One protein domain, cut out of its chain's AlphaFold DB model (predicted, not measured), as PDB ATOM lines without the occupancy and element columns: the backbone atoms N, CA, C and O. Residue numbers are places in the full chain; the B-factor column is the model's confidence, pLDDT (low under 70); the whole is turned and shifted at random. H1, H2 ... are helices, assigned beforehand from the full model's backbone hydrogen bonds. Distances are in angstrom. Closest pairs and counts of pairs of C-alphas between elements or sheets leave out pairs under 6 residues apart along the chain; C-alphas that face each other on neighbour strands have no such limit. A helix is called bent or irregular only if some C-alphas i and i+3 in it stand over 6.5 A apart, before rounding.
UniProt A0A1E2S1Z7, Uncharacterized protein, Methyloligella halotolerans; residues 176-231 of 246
ATOM      1  N   THR A 176      48.279  23.841 -36.911       95.56
ATOM      2  CA  THR A 176      47.309  22.795 -36.543       95.56
ATOM      3  C   THR A 176      47.890  21.802 -35.535       95.56
ATOM      4  O   THR A 176      47.261  21.516 -34.513       95.56
ATOM      5  N   GLU A 177      49.109  21.302 -35.753       94.50
ATOM      6  CA  GLU A 177      49.757  20.386 -34.805       94.50
ATOM      7  C   GLU A 177      49.950  21.039 -33.432       94.50
ATOM      8  O   GLU A 177      49.699  20.423 -32.391       94.50
ATOM      9  N   ARG A 178      50.347  22.315 -33.398       93.69
ATOM     10  CA  ARG A 178      50.534  23.057 -32.147       93.69
ATOM     11  C   ARG A 178      49.218  23.253 -31.398       93.69
ATOM     12  O   ARG A 178      49.171  22.976 -30.200       93.69
ATOM     13  N   GLN A 179      48.156  23.676 -32.083       94.00
ATOM     14  CA  GLN A 179      46.819  23.839 -31.499       94.00
ATOM     15  C   GLN A 179      46.275  22.517 -30.942       94.00
ATOM     16  O   GLN A 179      45.606  22.517 -29.907       94.00
ATOM     17  N   MET A 180      46.586  21.398 -31.602       91.31
ATOM     18  CA  MET A 180      46.213  20.052 -31.169       91.31
ATOM     19  C   MET A 180      46.985  19.604 -29.922       91.31
ATOM     20  O   MET A 180      46.399  19.039 -28.997       91.31
ATOM     21  N   LEU A 181      48.300  19.837 -29.880       89.94
ATOM     22  CA  LEU A 181      49.175  19.332 -28.818       89.94
ATOM     23  C   LEU A 181      49.190  20.220 -27.567       89.94
ATOM     24  O   LEU A 181      49.331  19.706 -26.458       89.94
ATOM     25  N   GLN A 182      49.042  21.538 -27.709       90.19
ATOM     26  CA  GLN A 182      49.180  22.485 -26.599       90.19
ATOM     27  C   GLN A 182      48.212  22.210 -25.427       90.19
ATOM     28  O   GLN A 182      48.673  22.213 -24.282       90.19
ATOM     29  N   PRO A 183      46.915  21.910 -25.643       89.88
ATOM     30  CA  PRO A 183      45.998  21.599 -24.543       89.88
ATOM     31  C   PRO A 183      46.385  20.343 -23.742       89.88
ATOM     32  O   PRO A 183      46.122  20.276 -22.537       89.88
ATOM     33  N   LEU A 184      47.064  19.376 -24.376       87.88
ATOM     34  CA  LEU A 184      47.490  18.122 -23.740       87.88
ATOM     35  C   LEU A 184      48.579  18.317 -22.677       87.88
ATOM     36  O   LEU A 184      48.799  17.431 -21.855       87.88
ATOM     37  N   ALA A 185      49.248  19.475 -22.659       86.75
ATOM     38  CA  ALA A 185      50.210  19.813 -21.612       86.75
ATOM     39  C   ALA A 185      49.546  20.069 -20.246       86.75
ATOM     40  O   ALA A 185      50.222  20.020 -19.220       86.75
ATOM     41  N   VAL A 186      48.239  20.361 -20.226       88.31
ATOM     42  CA  VAL A 186      47.499  20.756 -19.016       88.31
ATOM     43  C   VAL A 186      46.443  19.724 -18.626       88.31
ATOM     44  O   VAL A 186      46.208  19.512 -17.438       88.31
ATOM     45  N   THR A 187      45.798  19.076 -19.598       88.19
ATOM     46  CA  THR A 187      44.716  18.118 -19.342       88.19
ATOM     47  C   THR A 187      44.723  16.973 -20.345       88.19
ATOM     48  O   THR A 187      45.033  17.157 -21.519       88.19
ATOM     49  N   GLU A 188      44.319  15.784 -19.896       90.56
ATOM     50  CA  GLU A 188      43.986  14.696 -20.812       90.56
ATOM     51  C   GLU A 188      42.711  15.061 -21.588       90.56
ATOM     52  O   GLU A 188      41.748  15.573 -21.010       90.56
ATOM     53  N   LEU A 189      42.713  14.812 -22.898       90.56
ATOM     54  CA  LEU A 189      41.589  15.073 -23.794       90.56
ATOM     55  C   LEU A 189      41.342  13.860 -24.681       90.56
ATOM     56  O   LEU A 189      42.278  13.194 -25.129       90.56
ATOM     57  N   ASN A 190      40.073  13.595 -24.973       90.25
ATOM     58  CA  ASN A 190      39.710  12.661 -26.030       90.25
ATOM     59  C   ASN A 190      39.734  13.353 -27.413       90.25
ATOM     60  O   ASN A 190      39.711  14.585 -27.483       90.25
ATOM     61  N   PRO A 191      39.775  12.593 -28.525       90.06
ATOM     62  CA  PRO A 191      39.883  13.183 -29.860       90.06
ATOM     63  C   PRO A 191      38.786  14.209 -30.205       90.06
ATOM     64  O   PRO A 191      39.153  15.305 -30.630       90.06
ATOM     65  N   PRO A 192      37.482  13.967 -29.946       93.88
ATOM     66  CA  PRO A 192      36.446  14.988 -30.150       93.88
ATOM     67  C   PRO A 192      36.679  16.300 -29.390       93.88
ATOM     68  O   PRO A 192      36.421  17.378 -29.922       93.88
ATOM     69  N   GLN A 193      37.186  16.233 -28.155       94.06
ATOM     70  CA  GLN A 193      37.522  17.429 -27.378       94.06
ATOM     71  C   GLN A 193      38.715  18.179 -27.971       94.06
ATOM     72  O   GLN A 193      38.689  19.408 -28.009       94.06
ATOM     73  N   MET A 194      39.741  17.460 -28.440       93.81
ATOM     74  CA  MET A 194      40.888  18.071 -29.116       93.81
ATOM     75  C   MET A 194      40.452  18.792 -30.393       93.81
ATOM     76  O   MET A 194      40.810  19.952 -30.573       93.81
ATOM     77  N   PHE A 195      39.617  18.154 -31.220       94.62
ATOM     78  CA  PHE A 195      39.061  18.772 -32.424       94.62
ATOM     79  C   PHE A 195      38.295  20.055 -32.085       94.62
ATOM     80  O   PHE A 195      38.630  21.127 -32.579       94.62
ATOM     81  N   ALA A 196      37.340  19.988 -31.151       94.56
ATOM     82  CA  ALA A 196      36.544  21.151 -30.761       94.56
ATOM     83  C   ALA A 196      37.389  22.313 -30.201       94.56
ATOM     84  O   ALA A 196      37.061  23.477 -30.424       94.56
ATOM     85  N   LEU A 197      38.465  22.024 -29.461       94.12
ATOM     86  CA  LEU A 197      39.381  23.050 -28.957       94.12
ATOM     87  C   LEU A 197      40.292  23.617 -30.048       94.12
ATOM     88  O   LEU A 197      40.612  24.800 -29.989       94.12
ATOM     89  N   SER A 198      40.690  22.809 -31.032       94.25
ATOM     90  CA  SER A 198      41.442  23.280 -32.198       94.25
ATOM     91  C   SER A 198      40.604  24.258 -33.017       94.25
ATOM     92  O   SER A 198      41.044  25.375 -33.251       94.25
ATOM     93  N   GLN A 199      39.354  23.900 -33.331       94.06
ATOM     94  CA  GLN A 199      38.449  24.754 -34.110       94.06
ATOM     95  C   GLN A 199      38.206  26.121 -33.447       94.06
ATOM     96  O   GLN A 199      38.111  27.134 -34.126       94.06
ATOM     97  N   ARG A 200      38.145  26.182 -32.110       94.88
ATOM     98  CA  ARG A 200      37.969  27.445 -31.359       94.88
ATOM     99  C   ARG A 200      39.177  28.382 -31.410       94.88
ATOM    100  O   ARG A 200      39.065  29.516 -30.955       94.88
ATOM    101  N   GLN A 201      40.324  27.892 -31.868       95.00
ATOM    102  CA  GLN A 201      41.547  28.677 -32.036       95.00
ATOM    103  C   GLN A 201      41.711  29.191 -33.471       95.00
ATOM    104  O   GLN A 201      42.734  29.805 -33.765       95.00
ATOM    105  N   GLU A 202      40.763  28.906 -34.362       96.50
ATOM    106  CA  GLU A 202      40.760  29.402 -35.735       96.50
ATOM    107  C   GLU A 202      40.025  30.739 -35.824       96.50
ATOM    108  O   GLU A 202      38.961  30.910 -35.225       96.50
ATOM    109  N   GLU A 203      40.571  31.683 -36.596       96.12
ATOM    110  CA  GLU A 203      39.847  32.901 -36.972       96.12
ATOM    111  C   GLU A 203      38.616  32.558 -37.823       96.12
ATOM    112  O   GLU A 203      37.569  33.179 -37.662       96.12
ATOM    113  N   ALA A 204      38.748  31.545 -38.684       96.31
ATOM    114  CA  ALA A 204      37.688  30.959 -39.493       96.31
ATOM    115  C   ALA A 204      37.885  29.438 -39.548       96.31
ATOM    116  O   ALA A 204      38.917  28.951 -40.013       96.31
ATOM    117  N   MET A 205      36.913  28.673 -39.045       96.44
ATOM    118  CA  MET A 205      36.961  27.208 -39.081       96.44
ATOM    119  C   MET A 205      36.973  26.713 -40.532       96.44
ATOM    120  O   MET A 205      36.010  26.937 -41.246       96.44
ATOM    121  N   PHE A 206      38.027  26.007 -40.945       96.12
ATOM    122  CA  PHE A 206      38.154  25.472 -42.313       96.12
ATOM    123  C   PHE A 206      38.354  23.949 -42.349       96.12
ATOM    124  O   PHE A 206      38.036  23.286 -43.335       96.12
ATOM    125  N   MET A 207      38.936  23.386 -41.285       95.38
ATOM    126  CA  MET A 207      39.347  21.986 -41.242       95.38
ATOM    127  C   MET A 207      38.192  21.090 -40.786       95.38
ATOM    128  O   MET A 207      37.574  21.331 -39.744       95.38
ATOM    129  N   GLY A 208      37.937  20.026 -41.551       93.94
ATOM    130  CA  GLY A 208      36.998  18.966 -41.189       93.94
ATOM    131  C   GLY A 208      37.571  17.981 -40.164       93.94
ATOM    132  O   GLY A 208      38.770  17.933 -39.894       93.94
ATOM    133  N   ASP A 209      36.713  17.133 -39.605       93.00
ATOM    134  CA  ASP A 209      37.121  16.127 -38.623       93.00
ATOM    135  C   ASP A 209      38.037  15.053 -39.237       93.00
ATOM    136  O   ASP A 209      39.053  14.710 -38.640       93.00
ATOM    137  N   TRP A 210      37.751  14.583 -40.456       92.56
ATOM    138  CA  TRP A 210      38.607  13.640 -41.194       92.56
ATOM    139  C   TRP A 210      40.049  14.132 -41.343       92.56
ATOM    140  O   TRP A 210      40.981  13.382 -41.049       92.56
ATOM    141  N   SER A 211      40.214  15.394 -41.737       93.69
ATOM    142  CA  SER A 211      41.485  16.119 -41.810       93.69
ATOM    143  C   SER A 211      42.195  16.195 -40.461       93.69
ATOM    144  O   SER A 211      43.376  15.867 -40.319       93.69
ATOM    145  N   PHE A 212      41.448  16.531 -39.414       94.69
ATOM    146  CA  PHE A 212      41.990  16.596 -38.067       94.69
ATOM    147  C   PHE A 212      42.468  15.222 -37.560       94.69
ATOM    148  O   PHE A 212      43.556  15.109 -36.988       94.69
ATOM    149  N   TRP A 213      41.698  14.150 -37.790       93.06
ATOM    150  CA  TRP A 213      42.089  12.781 -37.420       93.06
ATOM    151  C   TRP A 213      43.340  12.331 -38.165       93.06
ATOM    152  O   TRP A 213      44.215  11.694 -37.582       93.06
ATOM    153  N   ALA A 214      43.438  12.714 -39.430       90.81
ATOM    154  CA  ALA A 214      44.590  12.518 -40.286       90.81
ATOM    155  C   ALA A 214      45.884  13.104 -39.681       90.81
ATOM    156  O   ALA A 214      46.902  12.406 -39.618       90.81
ATOM    157  N   VAL A 215      45.834  14.348 -39.193       92.00
ATOM    158  CA  VAL A 215      46.960  15.002 -38.503       92.00
ATOM    159  C   VAL A 215      47.244  14.335 -37.154       92.00
ATOM    160  O   VAL A 215      48.397  14.038 -36.825       92.00
ATOM    161  N   LEU A 216      46.197  14.015 -36.386       90.38
ATOM    162  CA  LEU A 216      46.325  13.369 -35.077       90.38
ATOM    163  C   LEU A 216      47.009  12.002 -35.183       90.38
ATOM    164  O   LEU A 216      47.863  11.666 -34.357       90.38
ATOM    165  N   ASP A 217      46.662  11.220 -36.203       87.62
ATOM    166  CA  ASP A 217      47.275   9.927 -36.485       87.62
ATOM    167  C   ASP A 217      48.760  10.067 -36.849       87.62
ATOM    168  O   ASP A 217      49.573   9.277 -36.356       87.62
ATOM    169  N   GLY A 218      49.144  11.110 -37.594       84.88
ATOM    170  CA  GLY A 218      50.548  11.469 -37.839       84.88
ATOM    171  C   GLY A 218      51.306  11.815 -36.550       84.88
ATOM    172  O   GLY A 218      52.424  11.345 -36.322       84.88
ATOM    173  N   CYS A 219      50.650  12.526 -35.630       80.69
ATOM    174  CA  CYS A 219      51.203  12.886 -34.324       80.69
ATOM    175  C   CYS A 219      51.276  11.716 -33.325       80.69
ATOM    176  O   CYS A 219      51.927  11.838 -32.281       80.69
ATOM    177  N   ARG A 220      50.657  10.554 -33.592       73.50
ATOM    178  CA  ARG A 220      50.581   9.443 -32.616       73.50
ATOM    179  C   ARG A 220      51.931   8.967 -32.111       73.50
ATOM    180  O   ARG A 220      52.017   8.549 -30.956       73.50
ATOM    181  N   PHE A 221      52.979   8.997 -32.934       58.97
ATOM    182  CA  PHE A 221      54.312   8.601 -32.480       58.97
ATOM    183  C   PHE A 221      54.862   9.581 -31.428       58.97
ATOM    184  O   PHE A 221      55.370   9.149 -30.389       58.97
ATOM    185  N   ALA A 222      54.676  10.887 -31.639       57.28
ATOM    186  CA  ALA A 222      55.041  11.929 -30.680       57.28
ATOM    187  C   ALA A 222      54.176  11.863 -29.406       57.28
ATOM    188  O   ALA A 222      54.710  11.860 -28.295       57.28
ATOM    189  N   ILE A 223      52.858  11.682 -29.553       57.34
ATOM    190  CA  ILE A 223      51.897  11.585 -28.439       57.34
ATOM    191  C   ILE A 223      52.157  10.338 -27.577       57.34
ATOM    192  O   ILE A 223      52.135  10.412 -26.344       57.34
ATOM    193  N   ARG A 224      52.471   9.181 -28.183       52.16
ATOM    194  CA  ARG A 224      52.852   7.958 -27.445       52.16
ATOM    195  C   ARG A 224      54.126   8.152 -26.629       52.16
ATOM    196  O   ARG A 224      54.220   7.631 -25.520       52.16
ATOM    197  N   ARG A 225      55.098   8.912 -27.138       41.09
ATOM    198  CA  ARG A 225      56.337   9.222 -26.411       41.09
ATOM    199  C   ARG A 225      56.111  10.225 -25.278       41.09
ATOM    200  O   ARG A 225      56.706  10.065 -24.219       41.09
ATOM    201  N   TRP A 226      55.222  11.199 -25.455       43.62
ATOM    202  CA  TRP A 226      54.827  12.137 -24.394       43.62
ATOM    203  C   TRP A 226      54.065  11.451 -23.252       43.62
ATOM    204  O   TRP A 226      54.413  11.611 -22.084       43.62
ATOM    205  N   SER A 227      53.093  10.599 -23.584       48.34
ATOM    206  CA  SER A 227      52.301   9.833 -22.603       48.34
ATOM    207  C   SER A 227      53.095   8.751 -21.854       48.34
ATOM    208  O   SER A 227      52.737   8.385 -20.732       48.34
ATOM    209  N   THR A 228      54.191   8.252 -22.435       47.53
ATOM    210  CA  THR A 228      55.122   7.321 -21.768       47.53
ATOM    211  C   THR A 228      56.286   8.029 -21.067       47.53
ATOM    212  O   THR A 228      56.772   7.530 -20.055       47.53
ATOM    213  N   GLY A 229      56.689   9.213 -21.536       38.97
ATOM    214  CA  GLY A 229      57.794  10.007 -20.989       38.97
ATOM    215  C   GLY A 229      57.520  10.649 -19.626       38.97
ATOM    216  O   GLY A 229      58.470  11.011 -18.940       38.97
ATOM    217  N   PHE A 230      56.255  10.734 -19.198       37.44
ATOM    218  CA  PHE A 230      55.865  11.247 -17.876       37.44
ATOM    219  C   PHE A 230      55.462  10.165 -16.858       37.44
ATOM    220  O   PHE A 230      55.010  10.483 -15.759       37.44
ATOM    221  N   ARG A 231      55.667   8.874 -17.161       37.56
ATOM    222  CA  ARG A 231      55.513   7.792 -16.170       37.56
ATOM    223  C   ARG A 231      56.869   7.253 -15.724       37.56
ATOM    224  O   ARG A 231      57.208   6.103 -15.978       37.56
TER     225      ARG A 231
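Overview. This is residues 176 to 231 of the 246 residues of an uncharacterized protein of Methyloligella halotolerans (UniProt A0A1E2S1Z7). Two short helices, H1 and H2, cross steeply and pack on each other, and a longer bent helix, H3, arches past them, its first arm H3a running crosswise to both with few contacts. The second arm, H3b, turns off at the bend and carries the length away from H2, while the link before H3, with Ala 204, loops out at the other end. The printed part has 56 residues with three named helices, in the order H1, H2, H3, and no named strand; the class is all helix. The whole is compact, with a radius of gyration of the C-alphas of 11.3 A, yet elongated in outline, spanning 37 by 21 by 16 A.

Along the chain. H1 is residues 176 to 185 and begins at C-alpha 176, (47.309, 22.795, -36.543); it is 15.5 A long from first to last C-alpha. H1 is irregular, but only just: C-alphas 180 and 183 are 6.8 A apart. A tight link of 5 residues leads to H2, residues 191 to 199, which is 12.4 A long and begins at C-alpha 191, (39.883, 13.183, -29.860). A short link of 9 residues leads to H3, residues 209 to 229. By its hydrogen bonds H3 was assigned as one helix, but it is bent: C-alphas 218 and 221 are 7.1 A apart. Its arm H3a is residues 209 to 218, 14.2 A long, and its arm H3b is residues 221 to 229, 12.1 A long, ending at C-alpha 229, (57.794, 10.007, -20.989). Residues 219 and 220 belong to neither arm.

Arrangement. H1 and H2 touch, and their closest C-alphas, those of Gln 179 and Ser 198, are 5.5 A apart. They run opposite ways at a steep tilt of 61 degrees. H1 and H3a only just touch, with 3 pairs of C-alphas within 8 A, the closest being those of Glu 177 and Val 215 at 7.1 A; their lines are only just about perpendicular, at 70.0 degrees. H2 and H3a also only just touch, with 3 pairs; the closest C-alphas, those of Phe 195 and Phe 212, are 6.7 A apart, and the lines are only just about perpendicular, at 71 degrees. H3a and H3b stand at a steep tilt of 63 degrees. H3b is near H1, with 6 pairs of C-alphas within 10 A, and H2 and H3b are apart. In H2, H3a and H3b every O i to N i+4 pair is within hydrogen-bond range; in H1 3 of 6 are.

Size, cuts and confidence. The two C-alphas farthest apart are those of Ala 204 and Arg 231, at 37.4 A. The printed part has no cut, and neither link is long. The mean pLDDT of the printed part is 83.1; residues 221 to 231 are under 70, and H3b has a mean of 49.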